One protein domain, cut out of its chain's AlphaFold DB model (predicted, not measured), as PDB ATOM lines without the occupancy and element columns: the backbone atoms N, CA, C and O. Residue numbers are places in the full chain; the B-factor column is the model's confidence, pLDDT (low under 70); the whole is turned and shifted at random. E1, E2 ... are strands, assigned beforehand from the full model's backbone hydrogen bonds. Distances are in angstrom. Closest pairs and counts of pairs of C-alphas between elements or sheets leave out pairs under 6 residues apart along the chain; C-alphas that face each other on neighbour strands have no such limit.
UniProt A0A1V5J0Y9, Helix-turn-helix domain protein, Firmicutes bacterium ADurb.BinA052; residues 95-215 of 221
ATOM      1  N   ASP A  95     -11.337 -23.314  13.594       93.19
ATOM      2  CA  ASP A  95      -9.919 -23.564  13.369       93.19
ATOM      3  C   ASP A  95      -9.679 -23.773  11.888       93.19
ATOM      4  O   ASP A  95     -10.318 -24.635  11.289       93.19
ATOM      5  N   VAL A  96      -8.782 -22.989  11.301       94.00
ATOM      6  CA  VAL A  96      -8.507 -23.050   9.868       94.00
ATOM      7  C   VAL A  96      -7.087 -23.546   9.657       94.00
ATOM      8  O   VAL A  96      -6.137 -22.995  10.209       94.00
ATOM      9  N   ALA A  97      -6.947 -24.587   8.846       93.50
ATOM     10  CA  ALA A  97      -5.665 -25.127   8.420       93.50
ATOM     11  C   ALA A  97      -5.588 -25.078   6.893       93.50
ATOM     12  O   ALA A  97      -6.457 -25.632   6.226       93.50
ATOM     13  N   ALA A  98      -4.559 -24.432   6.354       94.62
ATOM     14  CA  ALA A  98      -4.263 -24.443   4.925       94.62
ATOM     15  C   ALA A  98      -3.263 -25.564   4.607       94.62
ATOM     16  O   ALA A  98      -2.323 -25.783   5.373       94.62
ATOM     17  N   TYR A  99      -3.476 -26.275   3.500       94.25
ATOM     18  CA  TYR A  99      -2.671 -27.447   3.124       94.25
ATOM     19  C   TYR A  99      -1.824 -27.222   1.887       94.25
ATOM     20  O   TYR A  99      -0.655 -27.601   1.874       94.25
ATOM     21  N   SER A 100      -2.414 -26.629   0.857       95.06
ATOM     22  CA  SER A 100      -1.757 -26.375  -0.414       95.06
ATOM     23  C   SER A 100      -2.308 -25.093  -1.031       95.06
ATOM     24  O   SER A 100      -3.400 -24.640  -0.672       95.06
ATOM     25  N   TYR A 101      -1.540 -24.483  -1.930       96.00
ATOM     26  CA  TYR A 101      -2.028 -23.379  -2.745       96.00
ATOM     27  C   TYR A 101      -1.666 -23.553  -4.215       96.00
ATOM     28  O   TYR A 101      -0.660 -24.172  -4.559       96.00
ATOM     29  N   GLU A 102      -2.464 -22.947  -5.079       95.00
ATOM     30  CA  GLU A 102      -2.248 -22.898  -6.518       95.00
ATOM     31  C   GLU A 102      -2.434 -21.462  -7.021       95.00
ATOM     32  O   GLU A 102      -3.233 -20.689  -6.487       95.00
ATOM     33  N   LEU A 103      -1.663 -21.093  -8.044       95.00
ATOM     34  CA  LEU A 103      -1.777 -19.811  -8.729       95.00
ATOM     35  C   LEU A 103      -2.290 -20.056 -10.147       95.00
ATOM     36  O   LEU A 103      -1.542 -20.536 -10.994       95.00
ATOM     37  N   ALA A 104      -3.545 -19.698 -10.401       93.69
ATOM     38  CA  ALA A 104      -4.239 -20.001 -11.647       93.69
ATOM     39  C   ALA A 104      -4.653 -18.728 -12.398       93.69
ATOM     40  O   ALA A 104      -4.965 -17.698 -11.799       93.69
ATOM     41  N   ALA A 105      -4.668 -18.785 -13.731       92.38
ATOM     42  CA  ALA A 105      -5.188 -17.692 -14.560       92.38
ATOM     43  C   ALA A 105      -6.728 -17.661 -14.574       92.38
ATOM     44  O   ALA A 105      -7.329 -16.594 -14.690       92.38
ATOM     45  N   GLU A 106      -7.361 -18.822 -14.417       92.44
ATOM     46  CA  GLU A 106      -8.810 -18.998 -14.360       92.44
ATOM     47  C   GLU A 106      -9.183 -20.078 -13.341       92.44
ATOM     48  O   GLU A 106      -8.394 -20.982 -13.069       92.44
ATOM     49  N   VAL A 107     -10.383 -19.978 -12.769       91.69
ATOM     50  CA  VAL A 107     -10.926 -20.957 -11.817       91.69
ATOM     51  C   VAL A 107     -12.052 -21.737 -12.477       91.69
ATOM     52  O   VAL A 107     -12.967 -21.149 -13.057       91.69
ATOM     53  N   ALA A 108     -12.012 -23.063 -12.363       87.62
ATOM     54  CA  ALA A 108     -13.073 -23.929 -12.856       87.62
ATOM     55  C   ALA A 108     -14.334 -23.825 -11.981       87.62
ATOM     56  O   ALA A 108     -14.290 -23.990 -10.758       87.62
ATOM     57  N   THR A 109     -15.483 -23.616 -12.623       84.88
ATOM     58  CA  THR A 109     -16.802 -23.683 -11.981       84.88
ATOM     59  C   THR A 109     -17.679 -24.707 -12.684       84.88
ATOM     60  O   THR A 109     -17.376 -25.140 -13.796       84.88
ATOM     61  N   THR A 110     -18.789 -25.073 -12.047       77.44
ATOM     62  CA  THR A 110     -19.772 -26.015 -12.603       77.44
ATOM     63  C   THR A 110     -20.373 -25.542 -13.936       77.44
ATOM     64  O   THR A 110     -20.794 -26.366 -14.745       77.44
ATOM     65  N   TRP A 111     -20.387 -24.229 -14.198       75.75
ATOM     66  CA  TRP A 111     -21.001 -23.647 -15.396       75.75
ATOM     67  C   TRP A 111     -19.970 -23.167 -16.419       75.75
ATOM     68  O   TRP A 111     -20.023 -23.558 -17.585       75.75
ATOM     69  N   ARG A 112     -19.045 -22.289 -16.006       84.19
ATOM     70  CA  ARG A 112     -18.014 -21.716 -16.884       84.19
ATOM     71  C   ARG A 112     -16.776 -21.270 -16.097       84.19
ATOM     72  O   ARG A 112     -16.940 -20.701 -15.018       84.19
ATOM     73  N   PRO A 113     -15.554 -21.460 -16.625       87.44
ATOM     74  CA  PRO A 113     -14.356 -20.931 -15.986       87.44
ATOM     75  C   PRO A 113     -14.431 -19.414 -15.794       87.44
ATOM     76  O   PRO A 113     -14.926 -18.693 -16.668       87.44
ATOM     77  N   VAL A 114     -13.941 -18.946 -14.649       88.50
ATOM     78  CA  VAL A 114     -13.878 -17.524 -14.304       88.50
ATOM     79  C   VAL A 114     -12.426 -17.057 -14.439       88.50
ATOM     80  O   VAL A 114     -11.593 -17.450 -13.616       88.50
ATOM     81  N   PRO A 115     -12.084 -16.245 -15.457       91.56
ATOM     82  CA  PRO A 115     -10.742 -15.683 -15.587       91.56
ATOM     83  C   PRO A 115     -10.494 -14.623 -14.510       91.56
ATOM     84  O   PRO A 115     -11.429 -13.976 -14.040       91.56
ATOM     85  N   ALA A 116      -9.236 -14.449 -14.111       91.44
ATOM     86  CA  ALA A 116      -8.845 -13.331 -13.258       91.44
ATOM     87  C   ALA A 116      -8.903 -11.998 -14.021       91.44
ATOM     88  O   ALA A 116      -8.776 -11.958 -15.250       91.44
ATOM     89  N   ASP A 117      -9.051 -10.900 -13.283       90.56
ATOM     90  CA  ASP A 117      -9.031  -9.556 -13.850       90.56
ATOM     91  C   ASP A 117      -7.654  -9.227 -14.466       90.56
ATOM     92  O   ASP A 117      -6.623  -9.761 -14.038       90.56
ATOM     93  N   PRO A 118      -7.577  -8.317 -15.455       92.06
ATOM     94  CA  PRO A 118      -6.306  -7.929 -16.061       92.06
ATOM     95  C   PRO A 118      -5.272  -7.465 -15.021       92.06
ATOM     96  O   PRO A 118      -5.507  -6.530 -14.258       92.06
ATOM     97  N   GLY A 119      -4.099  -8.109 -15.003       91.44
ATOM     98  CA  GLY A 119      -3.030  -7.835 -14.030       91.44
ATOM     99  C   GLY A 119      -3.136  -8.627 -12.719       91.44
ATOM    100  O   GLY A 119      -2.246  -8.521 -11.868       91.44
ATOM    101  N   TYR A 120      -4.168  -9.456 -12.578       94.81
ATOM    102  CA  TYR A 120      -4.394 -10.343 -11.446       94.81
ATOM    103  C   TYR A 120      -4.315 -11.812 -11.868       94.81
ATOM    104  O   TYR A 120      -4.277 -12.161 -13.046       94.81
ATOM    105  N   LYS A 121      -4.241 -12.678 -10.864       95.50
ATOM    106  CA  LYS A 121      -4.410 -14.122 -10.971       95.50
ATOM    107  C   LYS A 121      -5.147 -14.635  -9.746       95.50
ATOM    108  O   LYS A 121      -5.185 -13.966  -8.711       95.50
ATOM    109  N   TRP A 122      -5.700 -15.829  -9.855       96.12
ATOM    110  CA  TRP A 122      -6.332 -16.507  -8.742       96.12
ATOM    111  C   TRP A 122      -5.283 -17.166  -7.858       96.12
ATOM    112  O   TRP A 122      -4.457 -17.940  -8.328       96.12
ATOM    113  N   LEU A 123      -5.336 -16.860  -6.569       95.88
ATOM    114  CA  LEU A 123      -4.767 -17.677  -5.513       95.88
ATOM    115  C   LEU A 123      -5.870 -18.606  -5.018       95.88
ATOM    116  O   LEU A 123      -6.827 -18.153  -4.386       95.88
ATOM    117  N   VAL A 124      -5.720 -19.888  -5.319       95.62
ATOM    118  CA  VAL A 124      -6.585 -20.961  -4.835       95.62
ATOM    119  C   VAL A 124      -5.912 -21.568  -3.616       95.62
ATOM    120  O   VAL A 124      -4.772 -22.015  -3.702       95.62
ATOM    121  N   LEU A 125      -6.584 -21.541  -2.471       95.75
ATOM    122  CA  LEU A 125      -6.051 -22.048  -1.212       95.75
ATOM    123  C   LEU A 125      -6.915 -23.207  -0.721       95.75
ATOM    124  O   LEU A 125      -8.072 -22.991  -0.358       95.75
ATOM    125  N   GLU A 126      -6.344 -24.407  -0.659       95.38
ATOM    126  CA  GLU A 126      -7.012 -25.573  -0.083       95.38
ATOM    127  C   GLU A 126      -6.963 -25.470   1.444       95.38
ATOM    128  O   GLU A 126      -5.884 -25.479   2.055       95.38
ATOM    129  N   VAL A 127      -8.133 -25.403   2.080       95.44
ATOM    130  CA  VAL A 127      -8.235 -25.299   3.537       95.44
ATOM    131  C   VAL A 127      -9.144 -26.370   4.138       95.44
ATOM    132  O   VAL A 127     -10.084 -26.863   3.516       95.44
ATOM    133  N   ALA A 128      -8.894 -26.707   5.403       94.69
ATOM    134  CA  ALA A 128      -9.876 -27.325   6.283       94.69
ATOM    135  C   ALA A 128     -10.306 -26.344   7.366       94.69
ATOM    136  O   ALA A 128      -9.470 -25.718   8.015       94.69
ATOM    137  N   ILE A 129     -11.609 -26.300   7.616       94.56
ATOM    138  CA  ILE A 129     -12.223 -25.547   8.700       94.56
ATOM    139  C   ILE A 129     -12.830 -26.540   9.687       94.56
ATOM    140  O   ILE A 129     -13.662 -27.370   9.316       94.56
ATOM    141  N   ALA A 130     -12.407 -26.464  10.944       93.88
ATOM    142  CA  ALA A 130     -12.908 -27.278  12.040       93.88
ATOM    143  C   ALA A 130     -13.724 -26.428  13.018       93.88
ATOM    144  O   ALA A 130     -13.308 -25.326  13.376       93.88
ATOM    145  N   ASN A 131     -14.852 -26.948  13.495       94.06
ATOM    146  CA  ASN A 131     -15.584 -26.318  14.594       94.06
ATOM    147  C   ASN A 131     -14.953 -26.726  15.942       94.06
ATOM    148  O   ASN A 131     -14.991 -27.898  16.314       94.06
ATOM    149  N   LYS A 132     -14.376 -25.765  16.672       93.38
ATOM    150  CA  LYS A 132     -13.784 -25.955  18.015       93.38
ATOM    151  C   LYS A 132     -14.783 -25.765  19.155       93.38
ATOM    152  O   LYS A 132     -14.439 -26.014  20.308       93.38
ATOM    153  N   SER A 133     -15.979 -25.267  18.867       89.75
ATOM    154  CA  SER A 133     -16.987 -25.025  19.895       89.75
ATOM    155  C   SER A 133     -17.654 -26.328  20.351       89.75
ATOM    156  O   SER A 133     -17.547 -27.372  19.708       89.75
ATOM    157  N   SER A 134     -18.379 -26.258  21.467       89.44
ATOM    158  CA  SER A 134     -19.173 -27.366  22.007       89.44
ATOM    159  C   SER A 134     -20.563 -27.503  21.374       89.44
ATOM    160  O   SER A 134     -21.312 -28.406  21.738       89.44
ATOM    161  N   ARG A 135     -20.927 -26.621  20.433       92.12
ATOM    162  CA  ARG A 135     -22.241 -26.579  19.775       92.12
ATOM    163  C   ARG A 135     -22.102 -26.648  18.260       92.12
ATOM    164  O   ARG A 135     -21.043 -26.377  17.705       92.12
ATOM    165  N   SER A 136     -23.183 -27.003  17.576       91.06
ATOM    166  CA  SER A 136     -23.221 -26.860  16.122       91.06
ATOM    167  C   SER A 136     -23.157 -25.374  15.758       91.06
ATOM    168  O   SER A 136     -23.906 -24.563  16.313       91.06
ATOM    169  N   GLU A 137     -22.235 -25.028  14.863       90.38
ATOM    170  CA  GLU A 137     -22.030 -23.664  14.378       90.38
ATOM    171  C   GLU A 137     -22.263 -23.610  12.877       90.38
ATOM    172  O   GLU A 137     -21.889 -24.520  12.131       90.38
ATOM    173  N   ARG A 138     -22.889 -22.526  12.427       89.00
ATOM    174  CA  ARG A 138     -23.215 -22.344  11.018       89.00
ATOM    175  C   ARG A 138     -22.077 -21.628  10.310       89.00
ATOM    176  O   ARG A 138     -21.856 -20.441  10.532       89.00
ATOM    177  N   LEU A 139     -21.410 -22.323   9.398       89.44
ATOM    178  CA  LEU A 139     -20.408 -21.732   8.523       89.44
ATOM    179  C   LEU A 139     -21.117 -21.007   7.377       89.44
ATOM    180  O   LEU A 139     -21.543 -21.631   6.405       89.44
ATOM    181  N   ASN A 140     -21.288 -19.694   7.524       86.88
ATOM    182  CA  ASN A 140     -22.011 -18.855   6.573       86.88
ATOM    183  C   ASN A 140     -21.110 -17.728   6.039       86.88
ATOM    184  O   ASN A 140     -20.571 -16.968   6.843       86.88
ATOM    185  N   PRO A 141     -20.995 -17.570   4.717       83.62
ATOM    186  CA  PRO A 141     -20.198 -16.517   4.093       83.62
ATOM    187  C   PRO A 141     -20.730 -15.093   4.293       83.62
ATOM    188  O   PRO A 141     -19.978 -14.136   4.166       83.62
ATOM    189  N   PHE A 142     -22.013 -14.921   4.622       80.56
ATOM    190  CA  PHE A 142     -22.553 -13.616   5.019       80.56
ATOM    191  C   PHE A 142     -22.117 -13.202   6.426       80.56
ATOM    192  O   PHE A 142     -22.246 -12.039   6.785       80.56
ATOM    193  N   ILE A 143     -21.662 -14.158   7.240       85.75
ATOM    194  CA  ILE A 143     -21.181 -13.906   8.601       85.75
ATOM    195  C   ILE A 143     -19.660 -13.835   8.584       85.75
ATOM    196  O   ILE A 143     -19.083 -12.922   9.172       85.75
ATOM    197  N   TYR A 144     -19.027 -14.778   7.893       89.69
ATOM    198  CA  TYR A 144     -17.586 -14.940   7.891       89.69
ATOM    199  C   TYR A 144     -16.968 -14.537   6.564       89.69
ATOM    200  O   TYR A 144     -17.234 -15.147   5.531       89.69
ATOM    201  N   GLU A 145     -16.081 -13.555   6.631       90.62
ATOM    202  CA  GLU A 145     -15.283 -13.097   5.504       90.62
ATOM    203  C   GLU A 145     -13.845 -13.594   5.655       90.62
ATOM    204  O   GLU A 145     -13.284 -13.575   6.753       90.62
ATOM    205  N   PHE A 146     -13.246 -14.050   4.556       93.00
ATOM    206  CA  PHE A 146     -11.834 -14.411   4.522       93.00
ATOM    207  C   PHE A 146     -11.022 -13.309   3.854       93.00
ATOM    208  O   PHE A 146     -11.357 -12.845   2.762       93.00
ATOM    209  N   GLU A 147      -9.920 -12.949   4.499       93.88
ATOM    210  CA  GLU A 147      -8.930 -12.001   4.019       93.88
ATOM    211  C   GLU A 147      -7.573 -12.706   3.907       93.88
ATOM    212  O   GLU A 147      -7.057 -13.284   4.865       93.88
ATOM    213  N   PHE A 148      -6.961 -12.623   2.736       93.69
ATOM    214  CA  PHE A 148      -5.557 -12.936   2.535       93.69
ATOM    215  C   PHE A 148      -4.740 -11.667   2.787       93.69
ATOM    216  O   PHE A 148      -4.929 -10.658   2.109       93.69
ATOM    217  N   ALA A 149      -3.847 -11.688   3.773       93.00
ATOM    218  CA  ALA A 149      -3.007 -10.553   4.132       93.00
ATOM    219  C   ALA A 149      -1.542 -10.833   3.782       93.00
ATOM    220  O   ALA A 149      -0.958 -11.800   4.267       93.00
ATOM    221  N   LEU A 150      -0.934  -9.960   2.979       91.38
ATOM    222  CA  LEU A 150       0.467 -10.068   2.574       91.38
ATOM    223  C   LEU A 150       1.084  -8.679   2.392       91.38
ATOM    224  O   LEU A 150       0.516  -7.825   1.710       91.38
ATOM    225  N   SER A 151       2.260  -8.459   2.988       86.31
ATOM    226  CA  SER A 151       3.020  -7.199   2.874       86.31
ATOM    227  C   SER A 151       2.176  -5.948   3.178       86.31
ATOM    228  O   SER A 151       2.280  -4.931   2.497       86.31
ATOM    229  N   GLY A 152       1.281  -6.037   4.168       83.69
ATOM    230  CA  GLY A 152       0.370  -4.953   4.559       83.69
ATOM    231  C   GLY A 152      -0.849  -4.755   3.647       83.69
ATOM    232  O   GLY A 152      -1.742  -3.988   4.002       83.69
ATOM    233  N   LYS A 153      -0.935  -5.458   2.512       88.69
ATOM    234  CA  LYS A 153      -2.124  -5.491   1.651       88.69
ATOM    235  C   LYS A 153      -3.077  -6.595   2.097       88.69
ATOM    236  O   LYS A 153      -2.643  -7.601   2.658       88.69
ATOM    237  N   ARG A 154      -4.369  -6.401   1.835       91.19
ATOM    238  CA  ARG A 154      -5.440  -7.351   2.146       91.19
ATOM    239  C   ARG A 154      -6.261  -7.621   0.898       91.19
ATOM    240  O   ARG A 154      -6.594  -6.685   0.176       91.19
ATOM    241  N   TYR A 155      -6.577  -8.884   0.674       92.19
ATOM    242  CA  TYR A 155      -7.352  -9.364  -0.459       92.19
ATOM    243  C   TYR A 155      -8.530 -10.157   0.085       92.19
ATOM    244  O   TYR A 155      -8.342 -11.048   0.908       92.19
ATOM    245  N   VAL A 156      -9.738  -9.815  -0.339       89.75
ATOM    246  CA  VAL A 156     -10.965 -10.456   0.145       89.75
ATOM    247  C   VAL A 156     -11.307 -11.639  -0.756       89.75
ATOM    248  O   VAL A 156     -11.050 -11.597  -1.960       89.75
ATOM    249  N   ASN A 157     -11.865 -12.697  -0.175       88.88
ATOM    250  CA  ASN A 157     -12.373 -13.845  -0.922       88.88
ATOM    251  C   ASN A 157     -13.521 -13.422  -1.859       88.88
ATOM    252  O   ASN A 157     -14.493 -12.819  -1.403       88.88
ATOM    253  N   GLN A 158     -13.421 -13.732  -3.156       78.44
ATOM    254  CA  GLN A 158     -14.378 -13.253  -4.167       78.44
ATOM    255  C   GLN A 158     -15.322 -14.334  -4.714       78.44
ATOM    256  O   GLN A 158     -16.463 -14.014  -5.042       78.44
ATOM    257  N   LEU A 159     -14.909 -15.605  -4.766       77.69
ATOM    258  CA  LEU A 159     -15.719 -16.699  -5.333       77.69
ATOM    259  C   LEU A 159     -16.392 -17.510  -4.231       77.69
ATOM    260  O   LEU A 159     -16.103 -18.676  -3.986       77.69
ATOM    261  N   VAL A 160     -17.272 -16.829  -3.511       74.62
ATOM    262  CA  VAL A 160     -17.986 -17.389  -2.360       74.62
ATOM    263  C   VAL A 160     -19.347 -17.966  -2.755       74.62
ATOM    264  O   VAL A 160     -19.854 -18.880  -2.109       74.62
ATOM    265  N   TRP A 161     -19.942 -17.410  -3.811       69.56
ATOM    266  CA  TRP A 161     -21.309 -17.698  -4.257       69.56
ATOM    267  C   TRP A 161     -21.374 -18.533  -5.532       69.56
ATOM    268  O   TRP A 161     -22.468 -18.912  -5.942       69.56
ATOM    269  N   ASP A 162     -20.224 -18.796  -6.149       75.94
ATOM    270  CA  ASP A 162     -20.132 -19.622  -7.342       75.94
ATOM    271  C   ASP A 162     -19.966 -21.092  -6.958       75.94
ATOM    272  O   ASP A 162     -19.272 -21.428  -5.997       75.94
ATOM    273  N   ASP A 163     -20.570 -21.978  -7.750       78.25
ATOM    274  CA  ASP A 163     -20.417 -23.429  -7.625       78.25
ATOM    275  C   ASP A 163     -19.040 -23.859  -8.165       78.25
ATOM    276  O   ASP A 163     -18.933 -24.539  -9.197       78.25
ATOM    277  N   THR A 164     -17.967 -23.394  -7.523       81.44
ATOM    278  CA  THR A 164     -16.591 -23.717  -7.898       81.44
ATOM    279  C   THR A 164     -16.288 -25.189  -7.627       81.44
ATOM    280  O   THR A 164     -16.716 -25.780  -6.629       81.44
ATOM    281  N   VAL A 165     -15.527 -25.814  -8.525       80.00
ATOM    282  CA  VAL A 165     -15.105 -27.204  -8.327       80.00
ATOM    283  C   VAL A 165     -14.097 -27.240  -7.181       80.00
ATOM    284  O   VAL A 165     -13.108 -26.516  -7.213       80.00
ATOM    285  N   GLY A 166     -14.365 -28.058  -6.160       81.50
ATOM    286  CA  GLY A 166     -13.531 -28.118  -4.952       81.50
ATOM    287  C   GLY A 166     -13.790 -26.993  -3.946       81.50
ATOM    288  O   GLY A 166     -13.195 -26.999  -2.873       81.50
ATOM    289  N   GLY A 167     -14.716 -26.072  -4.238       82.75
ATOM    290  CA  GLY A 167     -15.032 -24.939  -3.379       82.75
ATOM    291  C   GLY A 167     -15.454 -25.331  -1.971       82.75
ATOM    292  O   GLY A 167     -16.082 -26.368  -1.725       82.75
ATOM    293  N   LEU A 168     -15.128 -24.458  -1.025       79.81
ATOM    294  CA  LEU A 168     -15.536 -24.600   0.359       79.81
ATOM    295  C   LEU A 168     -17.054 -24.392   0.471       79.81
ATOM    296  O   LEU A 168     -17.503 -23.274   0.653       79.81
ATOM    297  N   GLY A 169     -17.844 -25.461   0.301       75.25
ATOM    298  CA  GLY A 169     -19.314 -25.444   0.211       75.25
ATOM    299  C   GLY A 169     -20.016 -24.734   1.375       75.25
ATOM    300  O   GLY A 169     -20.441 -25.369   2.350       75.25
ATOM    301  N   TRP A 170     -20.124 -23.416   1.225       75.12
ATOM    302  CA  TRP A 170     -20.618 -22.421   2.163       75.12
ATOM    303  C   TRP A 170     -22.072 -22.670   2.585       75.12
ATOM    304  O   TRP A 170     -22.848 -23.295   1.869       75.12
ATOM    305  N   SER A 171     -22.468 -22.131   3.741       79.50
ATOM    306  CA  SER A 171     -23.828 -22.230   4.300       79.50
ATOM    307  C   SER A 171     -24.213 -23.632   4.774       79.50
ATOM    308  O   SER A 171     -25.201 -24.216   4.330       79.50
ATOM    309  N   ARG A 172     -23.455 -24.161   5.740       85.56
ATOM    310  CA  ARG A 172     -23.773 -25.433   6.405       85.56
ATOM    311  C   ARG A 172     -23.547 -25.388   7.904       85.56
ATOM    312  O   ARG A 172     -22.712 -24.632   8.395       85.56
ATOM    313  N   ASP A 173     -24.273 -26.243   8.606       88.62
ATOM    314  CA  ASP A 173     -24.094 -26.453  10.034       88.62
ATOM    315  C   ASP A 173     -22.984 -27.491  10.245       88.62
ATOM    316  O   ASP A 173     -23.039 -28.602   9.714       88.62
ATOM    317  N   VAL A 174     -21.942 -27.099  10.976       91.75
ATOM    318  CA  VAL A 174     -20.759 -27.915  11.258       91.75
ATOM    319  C   VAL A 174     -20.828 -28.357  12.711       91.75
ATOM    320  O   VAL A 174     -20.946 -27.537  13.624       91.75
ATOM    321  N   GLN A 175     -20.791 -29.664  12.945       93.81
ATOM    322  CA  GLN A 175     -20.845 -30.232  14.290       93.81
ATOM    323  C   GLN A 175     -19.541 -29.978  15.065       93.81
ATOM    324  O   GLN A 175     -18.492 -29.811  14.440       93.81
ATOM    325  N   PRO A 176     -19.569 -29.974  16.409       94.25
ATOM    326  CA  PRO A 176     -18.361 -29.929  17.234       94.25
ATOM    327  C   PRO A 176     -17.309 -30.948  16.782       94.25
ATOM    328  O   PRO A 176     -17.610 -32.128  16.612       94.25
ATOM    329  N   GLY A 177     -16.079 -30.494  16.550       90.38
ATOM    330  CA  GLY A 177     -14.964 -31.324  16.082       90.38
ATOM    331  C   GLY A 177     -15.029 -31.752  14.609       90.38
ATOM    332  O   GLY A 177     -14.038 -32.267  14.086       90.38
ATOM    333  N   GLN A 178     -16.146 -31.524  13.910       92.75
ATOM    334  CA  GLN A 178     -16.260 -31.820  12.485       92.75
ATOM    335  C   GLN A 178     -15.361 -30.881  11.679       92.75
ATOM    336  O   GLN A 178     -15.286 -29.679  11.944       92.75
ATOM    337  N   LYS A 179     -14.704 -31.451  10.665       93.00
ATOM    338  CA  LYS A 179     -13.869 -30.727   9.708       93.00
ATOM    339  C   LYS A 179     -14.539 -30.708   8.342       93.00
ATOM    340  O   LYS A 179     -14.995 -31.744   7.861       93.00
ATOM    341  N   VAL A 180     -14.562 -29.542   7.718       92.88
ATOM    342  CA  VAL A 180     -15.009 -29.334   6.340       92.88
ATOM    343  C   VAL A 180     -13.806 -28.887   5.531       92.88
ATOM    344  O   VAL A 180     -13.032 -28.064   6.005       92.88
ATOM    345  N   ARG A 181     -13.631 -29.444   4.335       92.75
ATOM    346  CA  ARG A 181     -12.555 -29.072   3.414       92.75
ATOM    347  C   ARG A 181     -13.107 -28.396   2.175       92.75
ATOM    348  O   ARG A 181     -14.243 -28.672   1.789       92.75
ATOM    349  N   GLY A 182     -12.279 -27.563   1.573       92.19
ATOM    350  CA  GLY A 182     -12.501 -27.007   0.254       92.19
ATOM    351  C   GLY A 182     -11.589 -25.824  -0.012       92.19
ATOM    352  O   GLY A 182     -10.788 -25.424   0.836       92.19
ATOM    353  N   ASP A 183     -11.759 -25.267  -1.193       94.19
ATOM    354  CA  ASP A 183     -10.904 -24.223  -1.716       94.19
ATOM    355  C   ASP A 183     -11.503 -22.837  -1.460       94.19
ATOM    356  O   ASP A 183     -12.723 -22.630  -1.493       94.19
ATOM    357  N   ILE A 184     -10.616 -21.882  -1.194       93.75
ATOM    358  CA  ILE A 184     -10.913 -20.457  -1.057       93.75
ATOM    359  C   ILE A 184     -10.152 -19.702  -2.148       93.75
ATOM    360  O   ILE A 184      -9.003 -20.033  -2.442       93.75
ATOM    361  N   TYR A 185     -10.771 -18.672  -2.729       93.81
ATOM    362  CA  TYR A 185     -10.274 -18.023  -3.941       93.81
ATOM    363  C   TYR A 185     -10.057 -16.524  -3.731       93.81
ATOM    364  O   TYR A 185     -10.985 -15.774  -3.421       93.81
ATOM    365  N   PHE A 186      -8.834 -16.063  -3.973       94.75
ATOM    366  CA  PHE A 186      -8.473 -14.650  -3.887       94.75
ATOM    367  C   PHE A 186      -7.917 -14.161  -5.217       94.75
ATOM    368  O   PHE A 186      -7.070 -14.824  -5.809       94.75
ATOM    369  N   GLN A 187      -8.313 -12.968  -5.652       94.06
ATOM    370  CA  GLN A 187      -7.593 -12.287  -6.723       94.06
ATOM    371  C   GLN A 187      -6.376 -11.571  -6.144       94.06
ATOM    372  O   GLN A 187      -6.491 -10.675  -5.306       94.06
ATOM    373  N   VAL A 188      -5.195 -11.971  -6.603       93.81
ATOM    374  CA  VAL A 188      -3.902 -11.425  -6.182       93.81
ATOM    375  C   VAL A 188      -3.148 -10.880  -7.394       93.81
ATOM    376  O   VAL A 188      -3.398 -11.324  -8.515       93.81
ATOM    377  N   PRO A 189      -2.219  -9.923  -7.226       94.12
ATOM    378  CA  PRO A 189      -1.449  -9.395  -8.344       94.12
ATOM    379  C   PRO A 189      -0.698 -10.514  -9.066       94.12
ATOM    380  O   PRO A 189      -0.129 -11.404  -8.427       94.12
ATOM    381  N   ALA A 190      -0.623 -10.439 -10.396       92.75
ATOM    382  CA  ALA A 190       0.069 -11.440 -11.207       92.75
ATOM    383  C   ALA A 190       1.548 -11.630 -10.802       92.75
ATOM    384  O   ALA A 190       2.100 -12.721 -10.960       92.75
ATOM    385  N   SER A 191       2.159 -10.601 -10.201       91.81
ATOM    386  CA  SER A 191       3.528 -10.606  -9.674       91.81
ATOM    387  C   SER A 191       3.732 -11.452  -8.410       91.81
ATOM    388  O   SER A 191       4.872 -11.609  -7.982       91.81
ATOM    389  N   LEU A 192       2.672 -11.959  -7.770       92.19
ATOM    390  CA  LEU A 192       2.797 -12.788  -6.570       92.19
ATOM    391  C   LEU A 192       3.470 -14.126  -6.906       92.19
ATOM    392  O   LEU A 192       2.917 -14.903  -7.674       92.19
ATOM    393  N   THR A 193       4.623 -14.439  -6.325       88.62
ATOM    394  CA  THR A 193       5.346 -15.698  -6.607       88.62
ATOM    395  C   THR A 193       5.293 -16.716  -5.474       88.62
ATOM    396  O   THR A 193       5.674 -17.861  -5.681       88.62
ATOM    397  N   GLY A 194       4.818 -16.332  -4.290       91.19
ATOM    398  CA  GLY A 194       4.702 -17.231  -3.149       91.19
ATOM    399  C   GLY A 194       4.045 -16.561  -1.949       91.19
ATOM    400  O   GLY A 194       3.626 -15.405  -2.023       91.19
ATOM    401  N   LEU A 195       3.967 -17.296  -0.840       92.94
ATOM    402  CA  LEU A 195       3.209 -16.898   0.349       92.94
ATOM    403  C   LEU A 195       4.082 -16.453   1.529       92.94
ATOM    404  O   LEU A 195       3.577 -16.331   2.635       92.94
ATOM    405  N   SER A 196       5.378 -16.195   1.336       91.81
ATOM    406  CA  SER A 196       6.267 -15.812   2.444       91.81
ATOM    407  C   SER A 196       5.752 -14.576   3.198       91.81
ATOM    408  O   SER A 196       5.566 -13.511   2.607       91.81
ATOM    409  N   GLY A 197       5.514 -14.718   4.505       90.25
ATOM    410  CA  GLY A 197       4.945 -13.672   5.358       90.25
ATOM    411  C   GLY A 197       3.435 -13.468   5.193       90.25
ATOM    412  O   GLY A 197       2.913 -12.444   5.644       90.25
ATOM    413  N   ALA A 198       2.733 -14.387   4.529       94.12
ATOM    414  CA  ALA A 198       1.296 -14.308   4.336       94.12
ATOM    415  C   ALA A 198       0.514 -14.839   5.540       94.12
ATOM    416  O   ALA A 198       0.879 -15.822   6.189       94.12
ATOM    417  N   ARG A 199      -0.637 -14.217   5.788       94.81
ATOM    418  CA  ARG A 199      -1.586 -14.630   6.816       94.81
ATOM    419  C   ARG A 199      -2.968 -14.799   6.207       94.81
ATOM    420  O   ARG A 199      -3.437 -13.922   5.487       94.81
ATOM    421  N   LEU A 200      -3.635 -15.894   6.549       95.31
ATOM    422  CA  LEU A 200      -5.061 -16.055   6.305       95.31
ATOM    423  C   LEU A 200      -5.814 -15.518   7.515       95.31
ATOM    424  O   LEU A 200      -5.526 -15.913   8.642       95.31
ATOM    425  N   VAL A 201      -6.769 -14.625   7.305       93.44
ATOM    426  CA  VAL A 201      -7.595 -14.045   8.363       93.44
ATOM    427  C   VAL A 201      -9.051 -14.374   8.069       93.44
ATOM    428  O   VAL A 201      -9.511 -14.223   6.947       93.44
ATOM    429  N   MET A 202      -9.773 -14.833   9.083       92.56
ATOM    430  CA  MET A 202     -11.220 -15.001   9.053       92.56
ATOM    431  C   MET A 202     -11.826 -13.956   9.979       92.56
ATOM    432  O   MET A 202     -11.382 -13.804  11.122       92.56
ATOM    433  N   ARG A 203     -12.829 -13.234   9.491       90.19
ATOM    434  CA  ARG A 203     -13.481 -12.135  10.193       90.19
ATOM    435  C   ARG A 203     -14.962 -12.426  10.366       90.19
ATOM    436  O   ARG A 203     -15.646 -12.729   9.398       90.19
ATOM    437  N   ASP A 204     -15.455 -12.298  11.590       88.19
ATOM    438  CA  ASP A 204     -16.888 -12.237  11.866       88.19
ATOM    439  C   ASP A 204     -17.360 -10.800  11.608       88.19
ATOM    440  O   ASP A 204     -16.997  -9.855  12.317       88.19
ATOM    441  N   THR A 205     -18.139 -10.626  10.548       84.12
ATOM    442  CA  THR A 205     -18.658  -9.323  10.115       84.12
ATOM    443  C   THR A 205     -19.749  -8.786  11.042       84.12
ATOM    444  O   THR A 205     -19.969  -7.577  11.078       84.12
ATOM    445  N   ILE A 206     -20.383  -9.651  11.841       83.12
ATOM    446  CA  ILE A 206     -21.446  -9.285  12.782       83.12
ATOM    447  C   ILE A 206     -20.844  -8.866  14.124       83.12
ATOM    448  O   ILE A 206     -21.196  -7.820  14.667       83.12
ATOM    449  N   ARG A 207     -19.934  -9.677  14.675       80.69
ATOM    450  CA  ARG A 207     -19.325  -9.444  16.000       80.69
ATOM    451  C   ARG A 207     -18.072  -8.575  15.945       80.69
ATOM    452  O   ARG A 207     -17.627  -8.059  16.967       80.69
ATOM    453  N   GLY A 208     -17.493  -8.399  14.758       81.94
ATOM    454  CA  GLY A 208     -16.264  -7.638  14.557       81.94
ATOM    455  C   GLY A 208     -15.002  -8.339  15.069       81.94
ATOM    456  O   GLY A 208     -13.956  -7.694  15.178       81.94
ATOM    457  N   GLU A 209     -15.102  -9.628  15.386       86.31
ATOM    458  CA  GLU A 209     -14.002 -10.486  15.824       86.31
ATOM    459  C   GLU A 209     -13.218 -11.010  14.618       86.31
ATOM    460  O   GLU A 209     -13.743 -11.120  13.509       86.31
ATOM    461  N   ALA A 210     -11.945 -11.337  14.823       88.69
ATOM    462  CA  ALA A 210     -11.117 -11.922  13.781       88.69
ATOM    463  C   ALA A 210     -10.116 -12.909  14.375       88.69
ATOM    464  O   ALA A 210      -9.528 -12.666  15.431       88.69
ATOM    465  N   ALA A 211      -9.883 -13.996  13.651       90.56
ATOM    466  CA  ALA A 211      -8.797 -14.927  13.901       90.56
ATOM    467  C   ALA A 211      -7.920 -14.999  12.654       90.56
ATOM    468  O   ALA A 211      -8.394 -14.789  11.541       90.56
ATOM    469  N   GLY A 212      -6.632 -15.272  12.828       91.62
ATOM    470  CA  GLY A 212      -5.745 -15.408  11.684       91.62
ATOM    471  C   GLY A 212      -4.658 -16.435  11.912       91.62
ATOM    472  O   GLY A 212      -4.132 -16.542  13.022       91.62
ATOM    473  N   TRP A 213      -4.295 -17.115  10.837       93.44
ATOM    474  CA  TRP A 213      -3.365 -18.231  10.789       93.44
ATOM    475  C   TRP A 213      -2.226 -17.893   9.834       93.44
ATOM    476  O   TRP A 213      -2.448 -17.321   8.765       93.44
ATOM    477  N   ASP A 214      -1.002 -18.200  10.250       93.56
ATOM    478  CA  ASP A 214       0.168 -18.071   9.385       93.56
ATOM    479  C   ASP A 214       0.107 -19.140   8.290       93.56
ATOM    480  O   ASP A 214      -0.104 -20.317   8.584       93.56
ATOM    481  N   ILE A 215       0.255 -18.716   7.037       94.56
ATOM    482  CA  ILE A 215       0.252 -19.593   5.860       94.56
ATOM    483  C   ILE A 215       1.553 -19.465   5.058       94.56
ATOM    484  O   ILE A 215       1.632 -19.915   3.918       94.56
TER     485      ILE A 215
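What this domain is: This is residues 95 to 215 of the 221 residues of the protein "Helix-turn-helix domain protein" of Firmicutes bacterium ADurb.BinA052 (UniProt A0A1V5J0Y9). Two antiparallel sheets lie partly face to face as a two-layer sandwich, E5, E4, E8 and E9 over E1, E2 and E7, with the strands of one crossing those of the other. The small strand pair E3 and E6 caps one end, beside the last residue of E2, and residues 105 to 119 make a long loop between E1 and E2. The printed part has 121 residues, with no named helix and nine named strands, E1 to E9 in order along the chain. It is all strand and compact, with a radius of gyration of the C-alphas of 14.2 A and spans of 43 by 35 by 25 A.

How they stand to each other: The largest sheet holds E5, residues 153 to 156, E4, residues 144 to 150, E8, residues 199 to 204, and E9, residues 210 to 214, in that order. It is only just strongly twisted, its C-alphas lying up to 4.3 A off its best plane. E4 and E5 form a hairpin, with N 148 and O 155 at 2.8 A. E4 and E8 are antiparallel, with N 147 and O 201 at 2.8 A. E8 and E9 form another hairpin, with N 202 and O 211 at 2.8 A. The second sheet, strongly twisted, runs E1, residues 95 to 104, E2, residues 120 to 131, and E7, residues 179 to 189. E1 bends by 60 degrees at residue 99. E1 and E2 form a hairpin, with N 97 and O 128 at 2.9 A. E2 and E7 are antiparallel at 157 degrees, with N 123 and O 186 at 2.8 A. Between the sheets, the closest C-alphas of E5 and E7 are those of Val 156 and Phe 186, 6.3 A apart. Those of E1 and E9 are Val 96 and Trp 213, 7.1 A apart. E2 and E4 are apart. E3, residues 137 to 139, and E6, residues 172 to 174, are antiparallel, with N 139 and O 172 at 2.8 A. The closest C-alphas of E2 and E6 are those of Asn 131 and Val 174, 6.4 A apart.

Where its parts are: E1 begins at C-alpha 95, (-9.919, -23.564, 13.369), and is 25.9 A long. E2 is 32.5 A, E7 30.6 A and E4 19.4 A long. E9 ends at C-alpha 214, (0.168, -18.071, 9.385).

The domain as a whole: The C-alphas of Pro 118 and Ser 134, the two farthest apart, are 44.6 A apart. The printed part has no cut. The links E1 to E2 and E5 to E6 are long, with 15 residues each. Mean pLDDT of the printed part is 89.6, with residue 161 under 70.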